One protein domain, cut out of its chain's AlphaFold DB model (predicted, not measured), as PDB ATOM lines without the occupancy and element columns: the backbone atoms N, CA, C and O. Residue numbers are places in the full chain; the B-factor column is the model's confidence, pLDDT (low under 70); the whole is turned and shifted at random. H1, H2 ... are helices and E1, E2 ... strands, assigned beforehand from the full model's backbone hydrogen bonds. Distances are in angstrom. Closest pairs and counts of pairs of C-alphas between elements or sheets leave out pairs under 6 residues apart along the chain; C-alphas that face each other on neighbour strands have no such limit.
ATOM      1  N   THR A   5     -15.291  -6.738 -36.815       96.06
ATOM      2  CA  THR A   5     -16.268  -6.305 -37.816       96.06
ATOM      3  C   THR A   5     -16.627  -4.835 -37.674       96.06
ATOM      4  O   THR A   5     -16.768  -4.336 -36.559       96.06
ATOM      5  N   MET A   6     -16.865  -4.174 -38.802       95.69
ATOM      6  CA  MET A   6     -17.396  -2.814 -38.895       95.69
ATOM      7  C   MET A   6     -18.565  -2.802 -39.877       95.69
ATOM      8  O   MET A   6     -18.550  -3.527 -40.867       95.69
ATOM      9  N   ARG A   7     -19.596  -1.996 -39.627       94.00
ATOM     10  CA  ARG A   7     -20.767  -1.948 -40.509       94.00
ATOM     11  C   ARG A   7     -20.431  -1.258 -41.833       94.00
ATOM     12  O   ARG A   7     -19.786  -0.213 -41.831       94.00
ATOM     13  N   VAL A   8     -20.911  -1.813 -42.946       96.31
ATOM     14  CA  VAL A   8     -20.980  -1.082 -44.220       96.31
ATOM     15  C   VAL A   8     -22.195  -0.161 -44.146       96.31
ATOM     16  O   VAL A   8     -23.307  -0.630 -43.879       96.31
ATOM     17  N   LEU A   9     -22.002   1.144 -44.332       94.94
ATOM     18  CA  LEU A   9     -23.101   2.101 -44.218       94.94
ATOM     19  C   LEU A   9     -24.072   1.945 -45.391       94.94
ATOM     20  O   LEU A   9     -23.680   1.890 -46.559       94.94
ATOM     21  N   SER A  10     -25.364   1.882 -45.075       90.81
ATOM     22  CA  SER A  10     -26.418   1.899 -46.086       90.81
ATOM     23  C   SER A  10     -26.359   3.216 -46.860       90.81
ATOM     24  O   SER A  10     -26.264   4.275 -46.251       90.81
ATOM     25  N   GLY A  11     -26.395   3.144 -48.193       93.06
ATOM     26  CA  GLY A  11     -26.233   4.312 -49.068       93.06
ATOM     27  C   GLY A  11     -24.807   4.527 -49.589       93.06
ATOM     28  O   GLY A  11     -24.597   5.437 -50.390       93.06
ATOM     29  N   MET A  12     -23.831   3.701 -49.190       95.62
ATOM     30  CA  MET A  12     -22.515   3.668 -49.841       95.62
ATOM     31  C   MET A  12     -22.620   3.135 -51.274       95.62
ATOM     32  O   MET A  12     -23.292   2.135 -51.535       95.62
ATOM     33  N   ASN A  13     -21.893   3.762 -52.201       93.75
ATOM     34  CA  ASN A  13     -21.759   3.237 -53.560       93.75
ATOM     35  C   ASN A  13     -20.943   1.924 -53.543       93.75
ATOM     36  O   ASN A  13     -19.865   1.920 -52.940       93.75
ATOM     37  N   PRO A  14     -21.369   0.853 -54.245       94.12
ATOM     38  CA  PRO A  14     -20.621  -0.406 -54.314       94.12
ATOM     39  C   PRO A  14     -19.144  -0.244 -54.698       94.12
ATOM     40  O   PRO A  14     -18.288  -0.903 -54.122       94.12
ATOM     41  N   ARG A  15     -18.811   0.707 -55.581       95.94
ATOM     42  CA  ARG A  15     -17.416   0.972 -55.970       95.94
ATOM     43  C   ARG A  15     -16.550   1.451 -54.803       95.94
ATOM     44  O   ARG A  15     -15.381   1.093 -54.736       95.94
ATOM     45  N   GLN A  16     -17.113   2.243 -53.887       95.88
ATOM     46  CA  GLN A  16     -16.400   2.695 -52.686       95.88
ATOM     47  C   GLN A  16     -16.192   1.534 -51.707       95.88
ATOM     48  O   GLN A  16     -15.147   1.438 -51.072       95.88
ATOM     49  N   VAL A  17     -17.171   0.627 -51.609       96.81
ATOM     50  CA  VAL A  17     -17.051  -0.596 -50.801       96.81
ATOM     51  C   VAL A  17     -15.911  -1.471 -51.335       96.81
ATOM     52  O   VAL A  17     -15.046  -1.877 -50.559       96.81
ATOM     53  N   ASP A  18     -15.858  -1.687 -52.652       97.19
ATOM     54  CA  ASP A  18     -14.796  -2.455 -53.317       97.19
ATOM     55  C   ASP A  18     -13.411  -1.806 -53.154       97.19
ATOM     56  O   ASP A  18     -12.412  -2.499 -52.920       97.19
ATOM     57  N   GLU A  19     -13.338  -0.473 -53.235       97.56
ATOM     58  CA  GLU A  19     -12.109   0.283 -52.979       97.56
ATOM     59  C   GLU A  19     -11.616   0.057 -51.547       97.56
ATOM     60  O   GLU A  19     -10.445  -0.260 -51.340       97.56
ATOM     61  N   MET A  20     -12.503   0.176 -50.557       97.50
ATOM     62  CA  MET A  20     -12.146  -0.013 -49.152       97.50
ATOM     63  C   MET A  20     -11.706  -1.447 -48.854       97.50
ATOM     64  O   MET A  20     -10.709  -1.641 -48.157       97.50
ATOM     65  N   ILE A  21     -12.393  -2.445 -49.416       97.38
ATOM     66  CA  ILE A  21     -11.998  -3.859 -49.328       97.38
ATOM     67  C   ILE A  21     -10.568  -4.047 -49.826       97.38
ATOM     68  O   ILE A  21      -9.730  -4.610 -49.123       97.38
ATOM     69  N   SER A  22     -10.278  -3.511 -51.010       97.25
ATOM     70  CA  SER A  22      -8.977  -3.672 -51.656       97.25
ATOM     71  C   SER A  22      -7.868  -2.916 -50.919       97.25
ATOM     72  O   SER A  22      -6.767  -3.431 -50.757       97.25
ATOM     73  N   LYS A  23      -8.151  -1.691 -50.461       97.81
ATOM     74  CA  LYS A  23      -7.172  -0.788 -49.843       97.81
ATOM     75  C   LYS A  23      -6.788  -1.192 -48.421       97.81
ATOM     76  O   LYS A  23      -5.641  -0.990 -48.032       97.81
ATOM     77  N   TYR A  24      -7.739  -1.723 -47.657       97.56
ATOM     78  CA  TYR A  24      -7.559  -2.054 -46.242       97.56
ATOM     79  C   TYR A  24      -7.606  -3.565 -45.977       97.56
ATOM     80  O   TYR A  24      -7.761  -3.972 -44.836       97.56
ATOM     81  N   HIS A  25      -7.488  -4.402 -47.013       96.06
ATOM     82  CA  HIS A  25      -7.450  -5.867 -46.891       96.06
ATOM     83  C   HIS A  25      -8.650  -6.455 -46.124       96.06
ATOM     84  O   HIS A  25      -8.520  -7.411 -45.355       96.06
ATOM     85  N   LEU A  26      -9.834  -5.874 -46.327       96.81
ATOM     86  CA  LEU A  26     -11.058  -6.277 -45.636       96.81
ATOM     87  C   LEU A  26     -11.791  -7.359 -46.427       96.81
ATOM     88  O   LEU A  26     -11.662  -7.466 -47.640       96.81
ATOM     89  N   ASN A  27     -12.625  -8.134 -45.748       96.62
ATOM     90  CA  ASN A  27     -13.594  -9.030 -46.371       96.62
ATOM     91  C   ASN A  27     -15.004  -8.468 -46.189       96.62
ATOM     92  O   ASN A  27     -15.264  -7.732 -45.239       96.62
ATOM     93  N   MET A  28     -15.928  -8.845 -47.070       95.56
ATOM     94  CA  MET A  28     -17.348  -8.548 -46.893       95.56
ATOM     95  C   MET A  28     -18.059  -9.757 -46.284       95.56
ATOM     96  O   MET A  28     -17.970 -10.867 -46.808       95.56
ATOM     97  N   LEU A  29     -18.795  -9.532 -45.201       95.62
ATOM     98  CA  LEU A  29     -19.698 -10.504 -44.597       95.62
ATOM     99  C   LEU A  29     -21.138 -10.016 -44.720       95.62
ATOM    100  O   LEU A  29     -21.415  -8.829 -44.556       95.62
ATOM    101  N   GLN A  30     -22.060 -10.946 -44.945       94.81
ATOM    102  CA  GLN A  30     -23.494 -10.688 -44.886       94.81
ATOM    103  C   GLN A  30     -24.102 -11.512 -43.752       94.81
ATOM    104  O   GLN A  30     -23.917 -12.728 -43.695       94.81
ATOM    105  N   THR A  31     -24.821 -10.860 -42.842       92.94
ATOM    106  CA  THR A  31     -25.554 -11.556 -41.778       92.94
ATOM    107  C   THR A  31     -26.817 -12.219 -42.334       92.94
ATOM    108  O   THR A  31     -27.336 -11.824 -43.376       92.94
ATOM    109  N   ASP A  32     -27.394 -13.148 -41.577       92.62
ATOM    110  CA  ASP A  32     -28.721 -13.738 -41.823       92.62
ATOM    111  C   ASP A  32     -29.838 -12.687 -41.989       92.62
ATOM    112  O   ASP A  32     -30.741 -12.843 -42.806       92.62
ATOM    113  N   LYS A  33     -29.734 -11.568 -41.265       90.75
ATOM    114  CA  LYS A  33     -30.619 -10.394 -41.374       90.75
ATOM    115  C   LYS A  33     -30.336  -9.482 -42.579       90.75
ATOM    116  O   LYS A  33     -30.925  -8.411 -42.680       90.75
ATOM    117  N   GLY A  34     -29.408  -9.860 -43.459       89.00
ATOM    118  CA  GLY A  34     -29.029  -9.083 -44.638       89.00
ATOM    119  C   GLY A  34     -28.141  -7.864 -44.361       89.00
ATOM    120  O   GLY A  34     -27.988  -7.027 -45.248       89.00
ATOM    121  N   ILE A  35     -27.546  -7.738 -43.169       91.12
ATOM    122  CA  ILE A  35     -26.629  -6.639 -42.838       91.12
ATOM    123  C   ILE A  35     -25.264  -6.933 -43.455       91.12
ATOM    124  O   ILE A  35     -24.724  -8.021 -43.264       91.12
ATOM    125  N   LEU A  36     -24.697  -5.952 -44.155       95.50
ATOM    126  CA  LEU A  36     -23.343  -6.025 -44.696       95.50
ATOM    127  C   LEU A  36     -22.326  -5.472 -43.693       95.50
ATOM    128  O   LEU A  36     -22.513  -4.393 -43.122       95.50
ATOM    129  N   LEU A  37     -21.243  -6.214 -43.493       96.75
ATOM    130  CA  LEU A  37     -20.148  -5.889 -42.588       96.75
ATOM    131  C   LEU A  37     -18.813  -6.002 -43.331       96.75
ATOM    132  O   LEU A  37     -18.610  -6.926 -44.116       96.75
ATOM    133  N   PHE A  38     -17.887  -5.101 -43.030       97.44
ATOM    134  CA  PHE A  38     -16.467  -5.314 -43.265       97.44
ATOM    135  C   PHE A  38     -15.893  -6.198 -42.153       97.44
ATOM    136  O   PHE A  38     -16.166  -5.949 -40.980       97.44
ATOM    137  N   GLU A  39     -15.077  -7.187 -42.506       97.75
ATOM    138  CA  GLU A  39     -14.327  -8.046 -41.586       97.75
ATOM    139  C   GLU A  39     -12.821  -7.917 -41.845       97.75
ATOM    140  O   GLU A  39     -12.371  -8.080 -42.978       97.75
ATOM    141  N   GLY A  40     -12.028  -7.681 -40.801       97.06
ATOM    142  CA  GLY A  40     -10.574  -7.553 -40.919       97.06
ATOM    143  C   GLY A  40      -9.862  -7.525 -39.570       97.06
ATOM    144  O   GLY A  40     -10.470  -7.769 -38.520       97.06
ATOM    145  N   GLU A  41      -8.564  -7.228 -39.598       97.25
ATOM    146  CA  GLU A  41      -7.801  -6.931 -38.387       97.25
ATOM    147  C   GLU A  41      -8.238  -5.579 -37.797       97.25
ATOM    148  O   GLU A  41      -8.739  -4.693 -38.493       97.25
ATOM    149  N   LEU A  42      -8.058  -5.404 -36.485       96.12
ATOM    150  CA  LEU A  42      -8.509  -4.191 -35.790       96.12
ATOM    151  C   LEU A  42      -7.841  -2.914 -36.329       96.12
ATOM    152  O   LEU A  42      -8.479  -1.864 -36.390       96.12
ATOM    153  N   GLU A  43      -6.560  -2.997 -36.693       96.12
ATOM    154  CA  GLU A  43      -5.800  -1.869 -37.237       96.12
ATOM    155  C   GLU A  43      -6.315  -1.462 -38.623       96.12
ATOM    156  O   GLU A  43      -6.610  -0.287 -38.837       96.12
ATOM    157  N   ASP A  44      -6.547  -2.433 -39.506       97.19
ATOM    158  CA  ASP A  44      -7.102  -2.197 -40.840       97.19
ATOM    159  C   ASP A  44      -8.488  -1.548 -40.775       97.19
ATOM    160  O   ASP A  44      -8.759  -0.570 -41.471       97.19
ATOM    161  N   LEU A  45      -9.362  -2.026 -39.881       97.31
ATOM    162  CA  LEU A  45     -10.685  -1.429 -39.671       97.31
ATOM    163  C   LEU A  45     -10.604  -0.017 -39.082       97.31
ATOM    164  O   LEU A  45     -11.417   0.842 -39.428       97.31
ATOM    165  N   ARG A  46      -9.629   0.246 -38.205       96.62
ATOM    166  CA  ARG A  46      -9.393   1.583 -37.641       96.62
ATOM    167  C   ARG A  46      -8.907   2.569 -38.702       96.62
ATOM    168  O   ARG A  46      -9.245   3.748 -38.618       96.62
ATOM    169  N   GLU A  47      -8.120   2.124 -39.672       97.75
ATOM    170  CA  GLU A  47      -7.718   2.972 -40.795       97.75
ATOM    171  C   GLU A  47      -8.847   3.123 -41.821       97.75
ATOM    172  O   GLU A  47      -9.091   4.228 -42.312       97.75
ATOM    173  N   ALA A  48      -9.613   2.060 -42.073       97.62
ATOM    174  CA  ALA A  48     -10.788   2.096 -42.935       97.62
ATOM    175  C   ALA A  48     -11.883   3.035 -42.404       97.62
ATOM    176  O   ALA A  48     -12.524   3.729 -43.190       97.62
ATOM    177  N   SER A  49     -12.078   3.131 -41.083       97.31
ATOM    178  CA  SER A  49     -13.077   4.036 -40.490       97.31
ATOM    179  C   SER A  49     -12.766   5.523 -40.708       97.31
ATOM    180  O   SER A  49     -13.659   6.368 -40.639       97.31
ATOM    181  N   LYS A  50     -11.509   5.854 -41.019       97.75
ATOM    182  CA  LYS A  50     -11.064   7.212 -41.365       97.75
ATOM    183  C   LYS A  50     -11.117   7.483 -42.870       97.75
ATOM    184  O   LYS A  50     -10.821   8.603 -43.283       97.75
ATOM    185  N   HIS A  51     -11.446   6.483 -43.692       97.81
ATOM    186  CA  HIS A  51     -11.542   6.643 -45.138       97.81
ATOM    187  C   HIS A  51     -12.670   7.612 -45.487       97.81
ATOM    188  O   HIS A  51     -13.749   7.557 -44.896       97.81
ATOM    189  N   VAL A  52     -12.407   8.508 -46.436       97.62
ATOM    190  CA  VAL A  52     -13.397   9.484 -46.885       97.62
ATOM    191  C   VAL A  52     -14.334   8.814 -47.876       97.62
ATOM    192  O   VAL A  52     -13.875   8.278 -48.878       97.62
ATOM    193  N   VAL A  53     -15.632   8.868 -47.604       97.12
ATOM    194  CA  VAL A  53     -16.673   8.269 -48.441       97.12
ATOM    195  C   VAL A  53     -17.799   9.264 -48.706       97.12
ATOM    196  O   VAL A  53     -17.920  10.292 -48.037       97.12
ATOM    197  N   ASP A  54     -18.623   8.939 -49.693       97.12
ATOM    198  CA  ASP A  54     -19.910   9.559 -49.980       97.12
ATOM    199  C   ASP A  54     -21.034   8.556 -49.666       97.12
ATOM    200  O   ASP A  54     -21.032   7.431 -50.184       97.12
ATOM    201  N   VAL A  55     -22.000   8.952 -48.832       97.12
ATOM    202  CA  VAL A  55     -23.142   8.113 -48.429       97.12
ATOM    203  C   VAL A  55     -24.452   8.830 -48.710       97.12
ATOM    204  O   VAL A  55     -24.672   9.935 -48.216       97.12
ATOM    205  N   VAL A  56     -25.326   8.194 -49.493       96.38
ATOM    206  CA  VAL A  56     -26.689   8.683 -49.751       96.38
ATOM    207  C   VAL A  56     -27.492   8.644 -48.460       96.38
ATOM    208  O   VAL A  56     -27.548   7.617 -47.784       96.38
ATOM    209  N   LEU A  57     -28.108   9.774 -48.121       94.62
ATOM    210  CA  LEU A  57     -28.949   9.877 -46.939       94.62
ATOM    211  C   LEU A  57     -30.198   8.995 -47.077       94.62
ATOM    212  O   LEU A  57     -30.755   8.877 -48.173       94.62
ATOM    213  N   PRO A  58     -30.686   8.405 -45.972       90.44
ATOM    214  CA  PRO A  58     -31.973   7.729 -45.986       90.44
ATOM    215  C   PRO A  58     -33.091   8.717 -46.357       90.44
ATOM    216  O   PRO A  58     -32.966   9.919 -46.109       90.44
ATOM    217  N   PRO A  59     -34.207   8.239 -46.931       88.62
ATOM    218  CA  PRO A  59     -35.364   9.086 -47.185       88.62
ATOM    219  C   PRO A  59     -36.026   9.526 -45.872       88.62
ATOM    220  O   PRO A  59     -36.025   8.794 -44.886       88.62
ATOM    221  N   GLY A  60     -36.650  10.707 -45.883       90.00
ATOM    222  CA  GLY A  60     -37.422  11.229 -44.749       90.00
ATOM    223  C   GLY A  60     -36.813  12.354 -43.894       90.00
ATOM    224  O   GLY A  60     -37.625  13.082 -43.305       90.00
ATOM    225  N   PRO A  61     -35.484  12.576 -43.802       92.31
ATOM    226  CA  PRO A  61     -34.976  13.711 -43.050       92.31
ATOM    227  C   PRO A  61     -35.340  15.025 -43.743       92.31
ATOM    228  O   PRO A  61     -35.375  15.140 -44.970       92.31
ATOM    229  N   THR A  62     -35.641  16.026 -42.933       93.25
ATOM    230  CA  THR A  62     -35.899  17.399 -43.353       93.25
ATOM    231  C   THR A  62     -34.591  18.131 -43.624       93.25
ATOM    232  O   THR A  62     -33.532  17.769 -43.114       93.25
ATOM    233  N   VAL A  63     -34.661  19.219 -44.392       92.00
ATOM    234  CA  VAL A  63     -33.490  20.071 -44.659       92.00
ATOM    235  C   VAL A  63     -32.860  20.579 -43.359       92.00
ATOM    236  O   VAL A  63     -31.636  20.594 -43.261       92.00
ATOM    237  N   SER A  64     -33.669  20.941 -42.359       93.88
ATOM    238  CA  SER A  64     -33.176  21.412 -41.060       93.88
ATOM    239  C   SER A  64     -32.409  20.326 -40.302       93.88
ATOM    240  O   SER A  64     -31.306  20.586 -39.841       93.88
ATOM    241  N   GLU A  65     -32.930  19.093 -40.243       94.62
ATOM    242  CA  GLU A  65     -32.238  17.960 -39.597       94.62
ATOM    243  C   GLU A  65     -30.888  17.664 -40.274       94.62
ATOM    244  O   GLU A  65     -29.888  17.401 -39.605       94.62
ATOM    245  N   ILE A  66     -30.834  17.762 -41.608       94.69
ATOM    246  CA  ILE A  66     -29.595  17.585 -42.378       94.69
ATOM    247  C   ILE A  66     -28.599  18.711 -42.073       94.69
ATOM    248  O   ILE A  66     -27.416  18.447 -41.867       94.69
ATOM    249  N   GLN A  67     -29.058  19.966 -42.045       95.12
ATOM    250  CA  GLN A  67     -28.210  21.117 -41.729       95.12
ATOM    251  C   GLN A  67     -27.649  21.039 -40.307       95.12
ATOM    252  O   GLN A  67     -26.463  21.301 -40.114       95.12
ATOM    253  N   ASP A  68     -28.462  20.618 -39.341       95.94
ATOM    254  CA  ASP A  68     -28.031  20.421 -37.959       95.94
ATOM    255  C   ASP A  68     -26.948  19.342 -37.860       95.94
ATOM    256  O   ASP A  68     -25.946  19.537 -37.171       95.94
ATOM    257  N   ALA A  69     -27.102  18.225 -38.580       96.38
ATOM    258  CA  ALA A  69     -26.085  17.177 -38.630       96.38
ATOM    259  C   ALA A  69     -24.770  17.692 -39.244       96.38
ATOM    260  O   ALA A  69     -23.703  17.514 -38.662       96.38
ATOM    261  N   VAL A  70     -24.839  18.405 -40.372       96.62
ATOM    262  CA  VAL A  70     -23.666  19.022 -41.020       96.62
ATOM    263  C   VAL A  70     -22.991  20.066 -40.121       96.62
ATOM    264  O   VAL A  70     -21.781  20.243 -40.186       96.62
ATOM    265  N   GLY A  71     -23.749  20.760 -39.267       96.31
ATOM    266  CA  GLY A  71     -23.198  21.705 -38.294       96.31
ATOM    267  C   GLY A  71     -22.554  21.046 -37.068       96.31
ATOM    268  O   GLY A  71     -21.710  21.668 -36.423       96.31
ATOM    269  N   LYS A  72     -22.948  19.811 -36.730       97.38
ATOM    270  CA  LYS A  72     -22.475  19.074 -35.544       97.38
ATOM    271  C   LYS A  72     -21.297  18.145 -35.822       97.38
ATOM    272  O   LYS A  72     -20.460  17.965 -34.940       97.38
ATOM    273  N   PHE A  73     -21.243  17.549 -37.008       97.50
ATOM    274  CA  PHE A  73     -20.249  16.543 -37.380       97.50
ATOM    275  C   PHE A  73     -19.349  17.060 -38.506       97.50
ATOM    276  O   PHE A  73     -19.761  17.909 -39.292       97.50
ATOM    277  N   ASP A  74     -18.123  16.535 -38.613       96.62
ATOM    278  CA  ASP A  74     -17.172  16.902 -39.678       96.62
ATOM    279  C   ASP A  74     -17.538  16.225 -41.012       96.62
ATOM    280  O   ASP A  74     -16.847  15.345 -41.528       96.62
ATOM    281  N   VAL A  75     -18.696  16.606 -41.551       97.31
ATOM    282  CA  VAL A  75     -19.262  16.096 -42.801       97.31
ATOM    283  C   VAL A  75     -19.766  17.250 -43.659       97.31
ATOM    284  O   VAL A  75     -20.073  18.339 -43.180       97.31
ATOM    285  N   LYS A  76     -19.865  17.022 -44.965       97.31
ATOM    286  CA  LYS A  76     -20.368  17.999 -45.934       97.31
ATOM    287  C   LYS A  76     -21.552  17.425 -46.683       97.31
ATOM    288  O   LYS A  76     -21.549  16.252 -47.040       97.31
ATOM    289  N   LEU A  77     -22.527  18.274 -46.984       96.19
ATOM    290  CA  LEU A  77     -23.625  17.913 -47.870       96.19
ATOM    291  C   LEU A  77     -23.181  18.039 -49.332       96.19
ATOM    292  O   LEU A  77     -22.708  19.096 -49.758       96.19
ATOM    293  N   LYS A  78     -23.373  16.973 -50.104       94.50
ATOM    294  CA  LYS A  78     -23.265  16.948 -51.564       94.50
ATOM    295  C   LYS A  78     -24.614  16.580 -52.174       94.50
ATOM    296  O   LYS A  78     -25.446  15.949 -51.530       94.50
ATOM    297  N   GLN A  79     -24.812  16.963 -53.429       89.06
ATOM    298  CA  GLN A  79     -25.917  16.468 -54.248       89.06
ATOM    299  C   GLN A  79     -25.379  15.450 -55.249       89.06
ATOM    300  O   GLN A  79     -24.348  15.702 -55.876       89.06
ATOM    301  N   SER A  80     -26.080  14.333 -55.406       89.50
ATOM    302  CA  SER A  80     -25.834  13.352 -56.460       89.50
ATOM    303  C   SER A  80     -27.130  13.014 -57.195       89.50
ATOM    304  O   SER A  80     -28.211  13.474 -56.827       89.50
ATOM    305  N   GLU A  81     -27.020  12.213 -58.254       88.69
ATOM    306  CA  GLU A  81     -28.179  11.730 -59.014       88.69
ATOM    307  C   GLU A  81     -29.112  10.847 -58.163       88.69
ATOM    308  O   GLU A  81     -30.318  10.832 -58.395       88.69
ATOM    309  N   ASP A  82     -28.569  10.181 -57.138       87.06
ATOM    310  CA  ASP A  82     -29.310   9.303 -56.223       87.06
ATOM    311  C   ASP A  82     -29.943  10.063 -55.039       87.06
ATOM    312  O   ASP A  82     -30.664   9.474 -54.231       87.06
ATOM    313  N   GLY A  83     -29.676  11.370 -54.919       89.19
ATOM    314  CA  GLY A  83     -30.186  12.238 -53.861       89.19
ATOM    315  C   GLY A  83     -29.091  12.922 -53.029       89.19
ATOM    316  O   GLY A  83     -27.920  12.955 -53.415       89.19
ATOM    317  N   PRO A  84     -29.454  13.513 -51.875       93.38
ATOM    318  CA  PRO A  84     -28.492  14.182 -51.012       93.38
ATOM    319  C   PRO A  84     -27.547  13.167 -50.358       93.38
ATOM    320  O   PRO A  84     -27.969  12.129 -49.847       93.38
ATOM    321  N   GLN A  85     -26.259  13.495 -50.344       96.31
ATOM    322  CA  GLN A  85     -25.194  12.657 -49.801       96.31
ATOM    323  C   GLN A  85     -24.420  13.388 -48.709       96.31
ATOM    324  O   GLN A  85     -24.156  14.587 -48.822       96.31
ATOM    325  N   LEU A  86     -23.989  12.655 -47.686       97.38
ATOM    326  CA  LEU A  86     -22.949  13.117 -46.775       97.38
ATOM    327  C   LEU A  86     -21.581  12.678 -47.282       97.38
ATOM    328  O   LEU A  86     -21.390  11.526 -47.666       97.38
ATOM    329  N   HIS A  87     -20.636  13.608 -47.241       97.62
ATOM    330  CA  HIS A  87     -19.237  13.421 -47.594       97.62
ATOM    331  C   HIS A  87     -18.342  13.695 -46.388       97.62
ATOM    332  O   HIS A  87     -18.441  14.764 -45.786       97.62
ATOM    333  N   GLY A  88     -17.434  12.783 -46.070       97.62
ATOM    334  CA  GLY A  88     -16.603  12.864 -44.870       97.62
ATOM    335  C   GLY A  88     -15.970  11.520 -44.546       97.62
ATOM    336  O   GLY A  88     -16.063  10.583 -45.342       97.62
ATOM    337  N   ARG A  89     -15.308  11.406 -43.392       97.94
ATOM    338  CA  ARG A  89     -14.769  10.108 -42.960       97.94
ATOM    339  C   ARG A  89     -15.924   9.175 -42.601       97.94
ATOM    340  O   ARG A  89     -16.929   9.631 -42.057       97.94
ATOM    341  N   LEU A  90     -15.771   7.876 -42.863       97.06
ATOM    342  CA  LEU A  90     -16.800   6.867 -42.586       97.06
ATOM    343  C   LEU A  90     -17.339   6.969 -41.148       97.06
ATOM    344  O   LEU A  90     -18.547   6.897 -40.944       97.06
ATOM    345  N   ILE A  91     -16.453   7.166 -40.167       96.62
ATOM    346  CA  ILE A  91     -16.837   7.310 -38.759       96.62
ATOM    347  C   ILE A  91     -17.704   8.551 -38.501       96.62
ATOM    348  O   ILE A  91     -18.747   8.428 -37.868       96.62
ATOM    349  N   ASP A  92     -17.347   9.711 -39.058       97.94
ATOM    350  CA  ASP A  92     -18.123  10.944 -38.862       97.94
ATOM    351  C   ASP A  92     -19.476  10.863 -39.581       97.94
ATOM    352  O   ASP A  92     -20.487  11.344 -39.074       97.94
ATOM    353  N   ILE A  93     -19.516  10.215 -40.753       97.44
ATOM    354  CA  ILE A  93     -20.768   9.962 -41.476       97.44
ATOM    355  C   ILE A  93     -21.669   9.014 -40.686       97.44
ATOM    356  O   ILE A  93     -22.871   9.254 -40.616       97.44
ATOM    357  N   ASN A  94     -21.122   7.949 -40.096       96.12
ATOM    358  CA  ASN A  94     -21.901   7.032 -39.269       96.12
ATOM    359  C   ASN A  94     -22.561   7.771 -38.098       96.12
ATOM    360  O   ASN A  94     -23.755   7.592 -37.858       96.12
ATOM    361  N   ASP A  95     -21.812   8.632 -37.414       96.88
ATOM    362  CA  ASP A  95     -22.327   9.410 -36.289       96.88
ATOM    363  C   ASP A  95     -23.393  10.419 -36.744       96.88
ATOM    364  O   ASP A  95     -24.459  10.513 -36.130       96.88
ATOM    365  N   ALA A  96     -23.170  11.093 -37.877       97.00
ATOM    366  CA  ALA A  96     -24.145  12.002 -38.473       97.00
ATOM    367  C   ALA A  96     -25.441  11.291 -38.898       97.00
ATOM    368  O   ALA A  96     -26.531  11.803 -38.645       97.00
ATOM    369  N   ILE A  97     -25.352  10.108 -39.517       95.25
ATOM    370  CA  ILE A  97     -26.526   9.319 -39.920       95.25
ATOM    371  C   ILE A  97     -27.297   8.834 -38.695       95.25
ATOM    372  O   ILE A  97     -28.519   8.953 -38.686       95.25
ATOM    373  N   ASN A  98     -26.615   8.322 -37.665       94.88
ATOM    374  CA  ASN A  98     -27.281   7.882 -36.438       94.88
ATOM    375  C   ASN A  98     -28.022   9.049 -35.780       94.88
ATOM    376  O   ASN A  98     -29.206   8.925 -35.492       94.88
ATOM    377  N   TYR A  99     -27.383  10.218 -35.675       96.19
ATOM    378  CA  TYR A  99     -28.038  11.427 -35.176       96.19
ATOM    379  C   TYR A  99     -29.286  11.816 -35.988       96.19
ATOM    380  O   TYR A  99     -30.319  12.166 -35.413       96.19
ATOM    381  N   ILE A 100     -29.211  11.751 -37.323       95.00
ATOM    382  CA  ILE A 100     -30.358  12.039 -38.194       95.00
ATOM    383  C   ILE A 100     -31.491  11.040 -37.934       95.00
ATOM    384  O   ILE A 100     -32.636  11.449 -37.766       95.00
ATOM    385  N   VAL A 101     -31.183   9.741 -37.887       93.00
ATOM    386  CA  VAL A 101     -32.174   8.680 -37.662       93.00
ATOM    387  C   VAL A 101     -32.816   8.800 -36.278       93.00
ATOM    388  O   VAL A 101     -34.033   8.659 -36.172       93.00
ATOM    389  N   ASP A 102     -32.041   9.120 -35.245       94.06
ATOM    390  CA  ASP A 102     -32.547   9.345 -33.887       94.06
ATOM    391  C   ASP A 102     -33.505  10.544 -33.861       94.06
ATOM    392  O   ASP A 102     -34.643  10.422 -33.411       94.06
ATOM    393  N   THR A 103     -33.107  11.669 -34.466       93.81
ATOM    394  CA  THR A 103     -33.955  12.872 -34.560       93.81
ATOM    395  C   THR A 103     -35.251  12.592 -35.332       93.81
ATOM    396  O   THR A 103     -36.333  13.041 -34.948       93.81
ATOM    397  N   MET A 104     -35.174  11.807 -36.412       92.75
ATOM    398  CA  MET A 104     -36.351  11.375 -37.169       92.75
ATOM    399  C   MET A 104     -37.273  10.481 -36.336       92.75
ATOM    400  O   MET A 104     -38.490  10.635 -36.402       92.75
ATOM    401  N   THR A 105     -36.703   9.556 -35.566       92.56
ATOM    402  CA  THR A 105     -37.442   8.639 -34.690       92.56
ATOM    403  C   THR A 105     -38.194   9.424 -33.618       92.56
ATOM    404  O   THR A 105     -39.401   9.238 -33.461       92.56
ATOM    405  N   GLU A 106     -37.530  10.394 -32.983       92.19
ATOM    406  CA  GLU A 106     -38.150  11.320 -32.029       92.19
ATOM    407  C   GLU A 106     -39.283  12.131 -32.672       92.19
ATOM    408  O   GLU A 106     -40.386  12.206 -32.129       92.19
ATOM    409  N   ARG A 107     -39.057  12.699 -33.864       90.69
ATOM    410  CA  ARG A 107     -40.075  13.474 -34.594       90.69
ATOM    411  C   ARG A 107     -41.306  12.638 -34.953       90.69
ATOM    412  O   ARG A 107     -42.420  13.163 -34.956       90.69
ATOM    413  N   LEU A 108     -41.106  11.374 -35.313       87.19
ATOM    414  CA  LEU A 108     -42.168  10.472 -35.761       87.19
ATOM    415  C   LEU A 108     -42.815   9.681 -34.612       87.19
ATOM    416  O   LEU A 108     -43.806   8.995 -34.864       87.19
ATOM    417  N   ASN A 109     -42.311   9.810 -33.378       85.00
ATOM    418  CA  ASN A 109     -42.699   8.999 -32.217       85.00
ATOM    419  C   ASN A 109     -42.665   7.487 -32.517       85.00
ATOM    420  O   ASN A 109     -43.612   6.766 -32.184       85.00
TER     421      ASN A 109
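What this domain is: This is residues 5 to 109 of the 110 residues of an uncharacterized protein of Methanosphaera sp (UniProt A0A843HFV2). Two lobes stand side by side along the longest axis, each with a three-stranded antiparallel sheet and two helices. In the lobe made by the later residues, helices H3 and H4 cover one face of the sheet E4 E6 E5; in the other, H1 and H2 touch the small sheet E1 E3 E2 lightly, and H1 also reaches the sheet of the later lobe. The printed part has 105 residues with four named helices and six named strands, in the order E1 H1 E2 E3 H2 E4 H3 E5 E6 H4, and its class is mixed, helices and strands. It is compact, with a radius of gyration of the C-alphas of 14.0 A and spans of 38 by 28 by 26 A.

How they stand to each other: The larger sheet runs in the order E4, residues 52 to 56, then E6, residues 83 to 89, then E5, residues 75 to 80. E4 and E6 are antiparallel at 157 degrees, with N 55 and O 86 within hydrogen-bond range at 2.9 A. E5 and E6 form a hairpin, antiparallel at 145 degrees, with N 78 and O 85 at 2.8 A and N 87 and O 76 at 2.8 A. H3, residues 63 to 72, and H4, residues 90 to 108, lie on the same face of this sheet, which gives two layers, helices on one face of a sheet. H4 has a height over the sheet of 11.7 A, lies over E6 and only just not over E4, on which 2 of its C-alphas fall, and runs along the strands at 24 degrees to E6 on the local plane. H3 has a height over the sheet of 7.7 A and lies only just over E5, with 3 C-alphas falling on it; it runs along the strands at 20 degrees to E5 on the local plane. H3 and H4 touch, H4 with residues 96 to 103 alone, at a steep tilt of 42 degrees, opposite ways; their closest C-alphas are those of Ala 69 and Ala 96, 5.5 A apart. E4, H3 and E5 make a split strand-helix-strand unit, two strands running the same way with E6 between them in the sheet, and its crossover is right-handed. The smaller sheet has the order E1, residues 5 to 7, then E3, residues 36 to 40, then E2, residues 27 to 30. E1 and E3 are antiparallel at 146 degrees, with N 38 and O 6 at 2.8 A; E2 and E3 form a hairpin, also antiparallel at 146 degrees, with N 29 and O 37 at 2.8 A. H1, residues 14 to 23, only grazes this sheet, and it only grazes the larger sheet too; the C-alphas of Gln 16 and Val 53 are the closest of H1 and E4, at 7.0 A. H2, residues 42 to 48, only grazes the smaller sheet. H1 and H2 are close but not clearly touching, with the closest C-alphas, of Met 20 and Ala 48, 6.7 A apart. E1, H1 and E2 make a second split unit, with E3 between the strands, and its crossover is right-handed. The strands of the one sheet are apart from those of the other. In H1, H2, H3 and H4 every O i to N i+4 pair is within hydrogen-bond range.

Where its parts are: E1 begins at C-alpha 5, (-16.268, -6.305, -37.816). H1 is 14.2 A long, H3 14.3 A, E5 15.4 A and E6 19.0 A. H4 follows E6 with no residue between, from C-alpha 90 at (-16.800, 6.867, -42.586) to C-alpha 108 at (-42.168, 10.472, -35.761), 26.5 A. E3 is 13.4 A long and E4 13.6 A; E1, E2 and H2 are shorter.

The domain as a whole: The two C-alphas farthest apart are those of His 25 and Asn 109, 41.0 A. The printed part runs from residue 5 to 109 and has no cut. No link is long; E1 to H1 and E4 to H3 are short, and the others are tight. The mean pLDDT of the printed part is 95.0, and no printed residue is under 70.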